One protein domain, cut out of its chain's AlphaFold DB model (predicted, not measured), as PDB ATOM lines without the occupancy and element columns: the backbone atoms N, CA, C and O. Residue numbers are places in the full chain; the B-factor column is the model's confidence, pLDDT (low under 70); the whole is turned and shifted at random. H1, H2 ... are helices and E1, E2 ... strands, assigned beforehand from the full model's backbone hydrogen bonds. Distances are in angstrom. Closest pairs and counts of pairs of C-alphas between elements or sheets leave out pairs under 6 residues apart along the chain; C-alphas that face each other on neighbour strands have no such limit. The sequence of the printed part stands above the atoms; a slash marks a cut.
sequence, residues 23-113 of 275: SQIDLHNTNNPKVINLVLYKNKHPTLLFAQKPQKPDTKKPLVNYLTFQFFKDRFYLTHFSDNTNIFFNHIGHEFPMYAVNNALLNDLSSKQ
ATOM      1  N   SER A  23     193.337 160.687 180.290       75.06
ATOM      2  CA  SER A  23     192.696 161.971 180.620       75.06
ATOM      3  C   SER A  23     191.439 161.800 181.462       75.06
ATOM      4  O   SER A  23     191.037 162.724 182.162       75.06
ATOM      5  N   GLN A  24     190.770 160.654 181.332       76.56
ATOM      6  CA  GLN A  24     189.457 160.418 181.920       76.56
ATOM      7  C   GLN A  24     189.236 158.928 182.179       76.56
ATOM      8  O   GLN A  24     189.697 158.075 181.411       76.56
ATOM      9  N   ILE A  25     188.501 158.639 183.254       78.00
ATOM     10  CA  ILE A  25     188.055 157.303 183.643       78.00
ATOM     11  C   ILE A  25     186.548 157.353 183.872       78.00
ATOM     12  O   ILE A  25     186.093 158.072 184.759       78.00
ATOM     13  N   ASP A  26     185.800 156.547 183.124       76.31
ATOM     14  CA  ASP A  26     184.368 156.368 183.335       76.31
ATOM     15  C   ASP A  26     184.095 154.994 183.947       76.31
ATOM     16  O   ASP A  26     184.519 153.954 183.432       76.31
ATOM     17  N   LEU A  27     183.344 154.990 185.045       76.81
ATOM     18  CA  LEU A  27     182.816 153.773 185.644       76.81
ATOM     19  C   LEU A  27     181.511 153.403 184.936       76.81
ATOM     20  O   LEU A  27     180.483 154.064 185.094       76.81
ATOM     21  N   HIS A  28     181.526 152.313 184.179       72.62
ATOM     22  CA  HIS A  28     180.317 151.769 183.583       72.62
ATOM     23  C   HIS A  28     179.570 150.922 184.608       72.62
ATOM     24  O   HIS A  28     179.993 149.817 184.960       72.62
ATOM     25  N   ASN A  29     178.437 151.452 185.069       51.31
ATOM     26  CA  ASN A  29     177.631 150.797 186.084       51.31
ATOM     27  C   ASN A  29     177.077 149.470 185.552       51.31
ATOM     28  O   ASN A  29     176.439 149.413 184.496       51.31
ATOM     29  N   THR A  30     177.325 148.399 186.297       56.06
ATOM     30  CA  THR A  30     176.674 147.115 186.069       56.06
ATOM     31  C   THR A  30     175.685 146.906 187.203       56.06
ATOM     32  O   THR A  30     175.991 147.195 188.355       56.06
ATOM     33  N   ASN A  31     174.509 146.340 186.925       56.41
ATOM     34  CA  ASN A  31     173.571 145.942 187.985       56.41
ATOM     35  C   ASN A  31     174.123 144.789 188.861       56.41
ATOM     36  O   ASN A  31     173.391 144.210 189.661       56.41
ATOM     37  N   ASN A  32     175.396 144.416 188.682       67.69
ATOM     38  CA  ASN A  32     176.084 143.377 189.417       67.69
ATOM     39  C   ASN A  32     177.148 144.006 190.337       67.69
ATOM     40  O   ASN A  32     178.207 144.412 189.859       67.69
ATOM     41  N   PRO A  33     176.948 143.996 191.665       71.12
ATOM     42  CA  PRO A  33     177.909 144.577 192.606       71.12
ATOM     43  C   PRO A  33     179.263 143.842 192.635       71.12
ATOM     44  O   PRO A  33     180.207 144.311 193.260       71.12
ATOM     45  N   LYS A  34     179.377 142.683 191.970       81.31
ATOM     46  CA  LYS A  34     180.614 141.901 191.855       81.31
ATOM     47  C   LYS A  34     181.417 142.210 190.591       81.31
ATOM     48  O   LYS A  34     182.401 141.518 190.349       81.31
ATOM     49  N   VAL A  35     181.005 143.172 189.766       78.62
ATOM     50  CA  VAL A  35     181.702 143.506 188.517       78.62
ATOM     51  C   VAL A  35     181.887 145.011 188.395       78.62
ATOM     52  O   VAL A  35     180.939 145.780 188.530       78.62
ATOM     53  N   ILE A  36     183.115 145.412 188.079       81.69
ATOM     54  CA  ILE A  36     183.500 146.798 187.818       81.69
ATOM     55  C   ILE A  36     183.973 146.881 186.370       81.69
ATOM     56  O   ILE A  36     184.893 146.167 185.982       81.69
ATOM     57  N   ASN A  37     183.360 147.764 185.585       82.69
ATOM     58  CA  ASN A  37     183.806 148.077 184.232       82.69
ATOM     59  C   ASN A  37     184.340 149.503 184.197       82.69
ATOM     60  O   ASN A  37     183.612 150.439 184.523       82.69
ATOM     61  N   LEU A  38     185.590 149.663 183.778       83.50
ATOM     62  CA  LEU A  38     186.237 150.955 183.605       83.50
ATOM     63  C   LEU A  38     186.505 151.208 182.129       83.50
ATOM     64  O   LEU A  38     186.995 150.333 181.412       83.50
ATOM     65  N   VAL A  39     186.216 152.429 181.704       80.50
ATOM     66  CA  VAL A  39     186.535 152.949 180.380       80.50
ATOM     67  C   VAL A  39     187.569 154.048 180.566       80.50
ATOM     68  O   VAL A  39     187.317 155.033 181.254       80.50
ATOM     69  N   LEU A  40     188.754 153.858 179.998       81.44
ATOM     70  CA  LEU A  40     189.895 154.749 180.149       81.44
ATOM     71  C   LEU A  40     190.161 155.466 178.827       81.44
ATOM     72  O   LEU A  40     190.436 154.825 177.809       81.44
ATOM     73  N   TYR A  41     190.134 156.792 178.840       77.56
ATOM     74  CA  TYR A  41     190.387 157.613 177.659       77.56
ATOM     75  C   TYR A  41     191.846 158.053 177.648       77.56
ATOM     76  O   TYR A  41     192.303 158.693 178.593       77.56
ATOM     77  N   LYS A  42     192.600 157.692 176.603       75.00
ATOM     78  CA  LYS A  42     194.017 158.069 176.492       75.00
ATOM     79  C   LYS A  42     194.176 159.550 176.147       75.00
ATOM     80  O   LYS A  42     193.436 160.085 175.318       75.00
ATOM     81  N   ASN A  43     195.212 160.171 176.710       67.38
ATOM     82  CA  ASN A  43     195.667 161.496 176.295       67.38
ATOM     83  C   ASN A  43     196.033 161.465 174.802       67.38
ATOM     84  O   ASN A  43     196.822 160.623 174.374       67.38
ATOM     85  N   LYS A  44     195.477 162.385 173.999       54.94
ATOM     86  CA  LYS A  44     195.750 162.431 172.550       54.94
ATOM     87  C   LYS A  44     197.208 162.802 172.212       54.94
ATOM     88  O   LYS A  44     197.621 162.552 171.088       54.94
ATOM     89  N   HIS A  45     197.995 163.303 173.172       48.62
ATOM     90  CA  HIS A  45     199.425 163.595 173.018       48.62
ATOM     91  C   HIS A  45     200.174 163.390 174.353       48.62
ATOM     92  O   HIS A  45     199.874 164.101 175.310       48.62
ATOM     93  N   PRO A  46     201.138 162.450 174.460       40.44
ATOM     94  CA  PRO A  46     201.995 162.318 175.649       40.44
ATOM     95  C   PRO A  46     203.042 163.438 175.762       40.44
ATOM     96  O   PRO A  46     203.621 163.646 176.822       40.44
ATOM     97  N   THR A  47     203.287 164.167 174.676       41.88
ATOM     98  CA  THR A  47     204.274 165.240 174.590       41.88
ATOM     99  C   THR A  47     203.593 166.518 174.130       41.88
ATOM    100  O   THR A  47     203.049 166.557 173.031       41.88
ATOM    101  N   LEU A  48     203.651 167.530 175.001       36.88
ATOM    102  CA  LEU A  48     203.453 168.977 174.809       36.88
ATOM    103  C   LEU A  48     202.546 169.547 175.907       36.88
ATOM    104  O   LEU A  48     201.444 170.021 175.662       36.88
ATOM    105  N   LEU A  49     203.076 169.574 177.133       36.88
ATOM    106  CA  LEU A  49     202.597 170.477 178.186       36.88
ATOM    107  C   LEU A  49     202.936 171.956 177.898       36.88
ATOM    108  O   LEU A  49     202.563 172.826 178.674       36.88
ATOM    109  N   PHE A  50     203.578 172.271 176.765       41.41
ATOM    110  CA  PHE A  50     203.919 173.638 176.370       41.41
ATOM    111  C   PHE A  50     203.787 173.834 174.854       41.41
ATOM    112  O   PHE A  50     204.770 173.785 174.127       41.41
ATOM    113  N   ALA A  51     202.568 174.046 174.361       35.31
ATOM    114  CA  ALA A  51     202.329 174.787 173.120       35.31
ATOM    115  C   ALA A  51     200.850 175.181 173.043       35.31
ATOM    116  O   ALA A  51     199.993 174.399 172.637       35.31
ATOM    117  N   GLN A  52     200.541 176.415 173.440       45.25
ATOM    118  CA  GLN A  52     199.245 177.025 173.166       45.25
ATOM    119  C   GLN A  52     199.111 177.274 171.657       45.25
ATOM    120  O   GLN A  52     199.714 178.199 171.115       45.25
ATOM    121  N   LYS A  53     198.288 176.472 170.976       34.94
ATOM    122  CA  LYS A  53     197.564 176.891 169.767       34.94
ATOM    123  C   LYS A  53     196.240 176.121 169.675       34.94
ATOM    124  O   LYS A  53     196.248 174.905 169.852       34.94
ATOM    125  N   PRO A  54     195.104 176.788 169.401       35.94
ATOM    126  CA  PRO A  54     193.822 176.109 169.260       35.94
ATOM    127  C   PRO A  54     193.816 175.321 167.947       35.94
ATOM    128  O   PRO A  54     193.745 175.888 166.856       35.94
ATOM    129  N   GLN A  55     193.937 174.000 168.048       38.22
ATOM    130  CA  GLN A  55     193.890 173.101 166.900       38.22
ATOM    131  C   GLN A  55     192.435 172.669 166.649       38.22
ATOM    132  O   GLN A  55     191.698 172.365 167.587       38.22
ATOM    133  N   LYS A  56     192.011 172.700 165.375       34.91
ATOM    134  CA  LYS A  56     190.657 172.342 164.904       34.91
ATOM    135  C   LYS A  56     190.168 171.003 165.493       34.91
ATOM    136  O   LYS A  56     190.988 170.107 165.684       34.91
ATOM    137  N   PRO A  57     188.847 170.823 165.707       32.69
ATOM    138  CA  PRO A  57     188.291 169.571 166.213       32.69
ATOM    139  C   PRO A  57     188.532 168.436 165.211       32.69
ATOM    140  O   PRO A  57     187.869 168.337 164.180       32.69
ATOM    141  N   ASP A  58     189.514 167.594 165.518       41.78
ATOM    142  CA  ASP A  58     189.859 166.417 164.731       41.78
ATOM    143  C   ASP A  58     188.845 165.289 165.007       41.78
ATOM    144  O   ASP A  58     188.651 164.855 166.147       41.78
ATOM    145  N   THR A  59     188.178 164.823 163.950       37.94
ATOM    146  CA  THR A  59     187.024 163.902 163.945       37.94
ATOM    147  C   THR A  59     187.383 162.430 164.199       37.94
ATOM    148  O   THR A  59     186.532 161.547 164.066       37.94
ATOM    149  N   LYS A  60     188.622 162.123 164.600       48.53
ATOM    150  CA  LYS A  60     189.049 160.750 164.915       48.53
ATOM    151  C   LYS A  60     188.595 160.316 166.316       48.53
ATOM    152  O   LYS A  60     188.826 161.017 167.310       48.53
ATOM    153  N   LYS A  61     187.960 159.133 166.369       48.44
ATOM    154  CA  LYS A  61     187.454 158.468 167.587       48.44
ATOM    155  C   LYS A  61     188.528 158.449 168.688       48.44
ATOM    156  O   LYS A  61     189.692 158.203 168.371       48.44
ATOM    157  N   PRO A  62     188.169 158.690 169.961       56.78
ATOM    158  CA  PRO A  62     189.128 158.636 171.058       56.78
ATOM    159  C   PRO A  62     189.752 157.236 171.163       56.78
ATOM    160  O   PRO A  62     189.079 156.226 170.943       56.78
ATOM    161  N   LEU A  63     191.045 157.183 171.486       65.31
ATOM    162  CA  LEU A  63     191.719 155.948 171.885       65.31
ATOM    163  C   LEU A  63     191.213 155.588 173.282       65.31
ATOM    164  O   LEU A  63     191.446 156.329 174.238       65.31
ATOM    165  N   VAL A  64     190.480 154.484 173.369       77.69
ATOM    166  CA  VAL A  64     189.812 154.044 174.591       77.69
ATOM    167  C   VAL A  64     190.304 152.656 174.948       77.69
ATOM    168  O   VAL A  64     190.323 151.774 174.089       77.69
ATOM    169  N   ASN A  65     190.666 152.482 176.213       82.69
ATOM    170  CA  ASN A  65     190.937 151.189 176.814       82.69
ATOM    171  C   ASN A  65     189.778 150.793 177.734       82.69
ATOM    172  O   ASN A  65     189.163 151.641 178.374       82.69
ATOM    173  N   TYR A  66     189.520 149.499 177.843       83.25
ATOM    174  CA  TYR A  66     188.482 148.931 178.693       83.25
ATOM    175  C   TYR A  66     189.128 147.970 179.679       83.25
ATOM    176  O   TYR A  66     189.889 147.098 179.258       83.25
ATOM    177  N   LEU A  67     188.808 148.107 180.964       87.88
ATOM    178  CA  LEU A  67     189.192 147.158 182.008       87.88
ATOM    179  C   LEU A  67     187.935 146.611 182.685       87.88
ATOM    180  O   LEU A  67     187.084 147.385 183.120       87.88
ATOM    181  N   THR A  68     187.835 145.291 182.820       87.44
ATOM    182  CA  THR A  68     186.808 144.655 183.656       87.44
ATOM    183  C   THR A  68     187.463 143.960 184.827       87.44
ATOM    184  O   THR A  68     188.417 143.196 184.658       87.44
ATOM    185  N   PHE A  69     186.898 144.191 186.006       86.06
ATOM    186  CA  PHE A  69     187.262 143.503 187.225       86.06
ATOM    187  C   PHE A  69     186.086 142.709 187.761       86.06
ATOM    188  O   PHE A  69     184.951 143.188 187.767       86.06
ATOM    189  N   GLN A  70     186.370 141.517 188.274       86.56
ATOM    190  CA  GLN A  70     185.368 140.665 188.894       86.56
ATOM    191  C   GLN A  70     185.762 140.300 190.322       86.56
ATOM    192  O   GLN A  70     186.921 140.009 190.620       86.56
ATOM    193  N   PHE A  71     184.771 140.338 191.208       83.25
ATOM    194  CA  PHE A  71     184.920 140.031 192.618       83.25
ATOM    195  C   PHE A  71     184.885 138.522 192.857       83.25
ATOM    196  O   PHE A  71     183.859 137.865 192.639       83.25
ATOM    197  N   PHE A  72     185.987 137.987 193.369       78.69
ATOM    198  CA  PHE A  72     186.139 136.586 193.740       78.69
ATOM    199  C   PHE A  72     186.872 136.460 195.072       78.69
ATOM    200  O   PHE A  72     187.865 137.149 195.276       78.69
ATOM    201  N   LYS A  73     186.415 135.547 195.948       70.00
ATOM    202  CA  LYS A  73     187.087 135.188 197.218       70.00
ATOM    203  C   LYS A  73     187.673 136.414 197.943       70.00
ATOM    204  O   LYS A  73     188.850 136.448 198.286       70.00
ATOM    205  N   ASP A  74     186.837 137.440 198.077       79.94
ATOM    206  CA  ASP A  74     187.099 138.687 198.798       79.94
ATOM    207  C   ASP A  74     187.911 139.774 198.085       79.94
ATOM    208  O   ASP A  74     188.179 140.795 198.710       79.94
ATOM    209  N   ARG A  75     188.278 139.636 196.802       84.88
ATOM    210  CA  ARG A  75     189.025 140.672 196.054       84.88
ATOM    211  C   ARG A  75     188.555 140.828 194.607       84.88
ATOM    212  O   ARG A  75     188.003 139.907 194.013       84.88
ATOM    213  N   PHE A  76     188.806 142.003 194.031       87.00
ATOM    214  CA  PHE A  76     188.640 142.248 192.598       87.00
ATOM    215  C   PHE A  76     189.884 141.811 191.827       87.00
ATOM    216  O   PHE A  76     191.003 142.168 192.203       87.00
ATOM    217  N   TYR A  77     189.675 141.086 190.733       88.25
ATOM    218  CA  TYR A  77     190.720 140.651 189.809       88.25
ATOM    219  C   TYR A  77     190.426 141.182 188.416       88.25
ATOM    220  O   TYR A  77     189.266 141.177 188.004       88.25
ATOM    221  N   LEU A  78     191.460 141.644 187.713       87.88
ATOM    222  CA  LEU A  78     191.375 141.977 186.300       87.88
ATOM    223  C   LEU A  78     191.012 140.695 185.560       87.88
ATOM    224  O   LEU A  78     191.726 139.701 185.659       87.88
ATOM    225  N   THR A  79     189.894 140.720 184.847       84.56
ATOM    226  CA  THR A  79     189.451 139.604 184.009       84.56
ATOM    227  C   THR A  79     189.446 139.967 182.537       84.56
ATOM    228  O   THR A  79     189.458 139.072 181.697       84.56
ATOM    229  N   HIS A  80     189.466 141.263 182.212       83.31
ATOM    230  CA  HIS A  80     189.482 141.744 180.836       83.31
ATOM    231  C   HIS A  80     190.254 143.053 180.690       83.31
ATOM    232  O   HIS A  80     190.046 143.979 181.471       83.31
ATOM    233  N   PHE A  81     191.071 143.150 179.645       86.12
ATOM    234  CA  PHE A  81     191.724 144.370 179.185       86.12
ATOM    235  C   PHE A  81     191.738 144.414 177.650       86.12
ATOM    236  O   PHE A  81     192.208 143.485 176.989       86.12
ATOM    237  N   SER A  82     191.215 145.494 177.070       79.50
ATOM    238  CA  SER A  82     191.162 145.699 175.617       79.50
ATOM    239  C   SER A  82     191.260 147.169 175.232       79.50
ATOM    240  O   SER A  82     191.100 148.046 176.080       79.50
ATOM    241  N   ASP A  83     191.446 147.440 173.944       78.00
ATOM    242  CA  ASP A  83     191.109 148.722 173.324       78.00
ATOM    243  C   ASP A  83     189.866 148.582 172.421       78.00
ATOM    244  O   ASP A  83     189.108 147.612 172.513       78.00
ATOM    245  N   ASN A  84     189.619 149.574 171.562       64.31
ATOM    246  CA  ASN A  84     188.507 149.579 170.603       64.31
ATOM    247  C   ASN A  84     188.597 148.496 169.509       64.31
ATOM    248  O   ASN A  84     187.628 148.279 168.780       64.31
ATOM    249  N   THR A  85     189.759 147.874 169.340       56.50
ATOM    250  CA  THR A  85     190.126 147.013 168.208       56.50
ATOM    251  C   THR A  85     190.689 145.657 168.627       56.50
ATOM    252  O   THR A  85     190.438 144.666 167.946       56.50
ATOM    253  N   ASN A  86     191.393 145.588 169.752       64.00
ATOM    254  CA  ASN A  86     192.188 144.457 170.201       64.00
ATOM    255  C   ASN A  86     191.849 144.118 171.648       64.00
ATOM    256  O   ASN A  86     191.601 145.002 172.464       64.00
ATOM    257  N   ILE A  87     191.891 142.831 171.976       66.81
ATOM    258  CA  ILE A  87     191.824 142.344 173.354       66.81
ATOM    259  C   ILE A  87     193.232 141.904 173.732       66.81
ATOM    260  O   ILE A  87     193.832 141.111 173.015       66.81
ATOM    261  N   PHE A  88     193.742 142.426 174.840       77.19
ATOM    262  CA  PHE A  88     195.104 142.178 175.311       77.19
ATOM    263  C   PHE A  88     195.139 141.139 176.430       77.19
ATOM    264  O   PHE A  88     196.107 140.406 176.583       77.19
ATOM    265  N   PHE A  89     194.064 141.056 177.212       79.06
ATOM    266  CA  PHE A  89     193.922 140.067 178.268       79.06
ATOM    267  C   PHE A  89     192.446 139.747 178.473       79.06
ATOM    268  O   PHE A  89     191.619 140.654 178.539       79.06
ATOM    269  N   ASN A  90     192.105 138.464 178.557       72.56
ATOM    270  CA  ASN A  90     190.747 138.016 178.838       72.56
ATOM    271  C   ASN A  90     190.778 136.614 179.452       72.56
ATOM    272  O   ASN A  90     190.773 135.609 178.740       72.56
ATOM    273  N   HIS A  91     190.835 136.559 180.776       72.12
ATOM    274  CA  HIS A  91     190.943 135.319 181.527       72.12
ATOM    275  C   HIS A  91     190.179 135.455 182.843       72.12
ATOM    276  O   HIS A  91     190.355 136.413 183.595       72.12
ATOM    277  N   ILE A  92     189.304 134.489 183.124       65.81
ATOM    278  CA  ILE A  92     188.607 134.415 184.408       65.81
ATOM    279  C   ILE A  92     189.528 133.666 185.365       65.81
ATOM    280  O   ILE A  92     189.548 132.438 185.391       65.81
ATOM    281  N   GLY A  93     190.300 134.421 186.138       69.25
ATOM    282  CA  GLY A  93     191.289 133.870 187.054       69.25
ATOM    283  C   GLY A  93     191.616 134.812 188.206       69.25
ATOM    284  O   GLY A  93     190.975 135.844 188.407       69.25
ATOM    285  N   HIS A  94     192.629 134.429 188.979       79.44
ATOM    286  CA  HIS A  94     193.103 135.176 190.149       79.44
ATOM    287  C   HIS A  94     194.506 135.770 189.942       79.44
ATOM    288  O   HIS A  94     195.175 136.108 190.914       79.44
ATOM    289  N   GLU A  95     194.957 135.865 188.689       82.31
ATOM    290  CA  GLU A  95     196.334 136.243 188.334       82.31
ATOM    291  C   GLU A  95     196.649 137.693 188.689       82.31
ATOM    292  O   GLU A  95     197.657 137.970 189.336       82.31
ATOM    293  N   PHE A  96     195.769 138.619 188.309       89.38
ATOM    294  CA  PHE A  96     196.023 140.049 188.450       89.38
ATOM    295  C   PHE A  96     194.986 140.686 189.374       89.38
ATOM    296  O   PHE A  96     193.917 141.092 188.916       89.38
ATOM    297  N   PRO A  97     195.244 140.764 190.690       90.25
ATOM    298  CA  PRO A  97     194.367 141.507 191.582       90.25
ATOM    299  C   PRO A  97     194.373 142.996 191.215       90.25
ATOM    300  O   PRO A  97     195.370 143.520 190.724       90.25
ATOM    301  N   MET A  98     193.271 143.694 191.482       88.94
ATOM    302  CA  MET A  98     193.058 145.079 191.042       88.94
ATOM    303  C   MET A  98     194.187 146.034 191.456       88.94
ATOM    304  O   MET A  98     194.612 146.851 190.651       88.94
ATOM    305  N   TYR A  99     194.730 145.883 192.665       86.69
ATOM    306  CA  TYR A  99     195.838 146.706 193.164       86.69
ATOM    307  C   TYR A  99     197.175 146.476 192.438       86.69
ATOM    308  O   TYR A  99     198.093 147.276 192.588       86.69
ATOM    309  N   ALA A 100     197.324 145.368 191.705       89.25
ATOM    310  CA  ALA A 100     198.536 145.046 190.955       89.25
ATOM    311  C   ALA A 100     198.514 145.614 189.526       89.25
ATOM    312  O   ALA A 100     199.517 145.532 188.820       89.25
ATOM    313  N   VAL A 101     197.384 146.182 189.087       90.81
ATOM    314  CA  VAL A 101     197.266 146.779 187.756       90.81
ATOM    315  C   VAL A 101     198.067 148.076 187.691       90.81
ATOM    316  O   VAL A 101     197.836 148.998 188.460       90.81
ATOM    317  N   ASN A 102     199.011 148.157 186.758       90.69
ATOM    318  CA  ASN A 102     199.822 149.348 186.508       90.69
ATOM    319  C   ASN A 102     200.189 149.440 185.016       90.69
ATOM    320  O   ASN A 102     199.924 148.517 184.241       90.69
ATOM    321  N   ASN A 103     200.804 150.550 184.600       88.94
ATOM    322  CA  ASN A 103     201.196 150.769 183.204       88.94
ATOM    323  C   ASN A 103     202.123 149.673 182.659       88.94
ATOM    324  O   ASN A 103     201.953 149.266 181.514       88.94
ATOM    325  N   ALA A 104     203.069 149.175 183.460       90.00
ATOM    326  CA  ALA A 104     203.999 148.130 183.034       90.00
ATOM    327  C   ALA A 104     203.270 146.813 182.734       90.00
ATOM    328  O   ALA A 104     203.490 146.230 181.675       90.00
ATOM    329  N   LEU A 105     202.344 146.397 183.607       90.38
ATOM    330  CA  LEU A 105     201.502 145.222 183.389       90.38
ATOM    331  C   LEU A 105     200.651 145.382 182.127       90.38
ATOM    332  O   LEU A 105     200.613 144.484 181.293       90.38
ATOM    333  N   LEU A 106     199.972 146.522 181.966       88.88
ATOM    334  CA  LEU A 106     199.141 146.750 180.783       88.88
ATOM    335  C   LEU A 106     199.985 146.770 179.502       88.88
ATOM    336  O   LEU A 106     199.551 146.235 178.485       88.88
ATOM    337  N   ASN A 107     201.192 147.334 179.537       86.75
ATOM    338  CA  ASN A 107     202.103 147.317 178.395       86.75
ATOM    339  C   ASN A 107     202.590 145.900 178.078       86.75
ATOM    340  O   ASN A 107     202.566 145.518 176.911       86.75
ATOM    341  N   ASP A 108     202.956 145.107 179.088       86.00
ATOM    342  CA  ASP A 108     203.340 143.701 178.921       86.00
ATOM    343  C   ASP A 108     202.205 142.897 178.268       86.00
ATOM    344  O   ASP A 108     202.402 142.292 177.213       86.00
ATOM    345  N   LEU A 109     200.985 143.002 178.810       84.50
ATOM    346  CA  LEU A 109     199.784 142.372 178.252       84.50
ATOM    347  C   LEU A 109     199.482 142.851 176.823       84.50
ATOM    348  O   LEU A 109     199.079 142.056 175.980       84.50
ATOM    349  N   SER A 110     199.710 144.134 176.524       80.94
ATOM    350  CA  SER A 110     199.516 144.679 175.173       80.94
ATOM    351  C   SER A 110     200.585 144.200 174.187       80.94
ATOM    352  O   SER A 110     200.287 144.009 173.010       80.94
ATOM    353  N   SER A 111     201.825 144.020 174.653       74.44
ATOM    354  CA  SER A 111     202.988 143.637 173.839       74.44
ATOM    355  C   SER A 111     203.025 142.152 173.492       74.44
ATOM    356  O   SER A 111     203.542 141.772 172.443       74.44
ATOM    357  N   LYS A 112     202.408 141.304 174.323       66.50
ATOM    358  CA  LYS A 112     202.274 139.856 174.106       66.50
ATOM    359  C   LYS A 112     201.186 139.515 173.088       66.50
ATOM    360  O   LYS A 112     200.548 138.472 173.218       66.50
ATOM    361  N   GLN A 113     200.971 140.393 172.102       54.47
ATOM    362  CA  GLN A 113     199.916 140.320 171.097       54.47
ATOM    363  C   GLN A 113     199.950 138.956 170.406       54.47
ATOM    364  O   GLN A 113     200.653 138.716 169.426       54.47
TER     365      GLN A 113
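Overview. This is residues 23 to 113 of the 275 residues of an uncharacterized protein of Helicobacter suis (UniProt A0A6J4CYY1). A twisted wall of five strands has one short helix, H1, over one face at E4 and E5, and loop residues 45 to 60 stick out lengthwise. Of the 91 printed residues 45 are in named elements, under half, and these are mostly strand: an antiparallel meander E1 E2 E3 E4 E5, each strand the antiparallel neighbour of the one before, then H1. It is loose, radius of gyration of the C-alphas 15.6 A, spanning 51 by 31 by 23 A.

Arrangement. Start at E3, residues 64 to 72. Successive strands form hairpins, with pairs within hydrogen-bond range at 2.8 A: N 38 and O 67 to E2, residues 35 to 42; N 66 and O 82 to E4, residues 75 to 83; N 26 and O 39 between E2 and E1, residues 23 to 28; N 81 and O 89 between E4 and E5, residues 87 to 90. H1, residues 103 to 111, with every O i to N i+4 pair within range, is on the sheet at height 9.3 A; closest to E5 are C-alphas 88 and 110, 5.1 A.

Along the chain. Find E1's start, C-alpha 23, at (192.696, 161.971, 180.620); E3 runs 26.2 A; H1 ends at C-alpha 111, (202.988, 143.637, 173.839).

Size, cuts and confidence. The printed part has no cut; links E2 to E3 and E5 to H1 are long. Among residues under pLDDT 70 are 43 to 63.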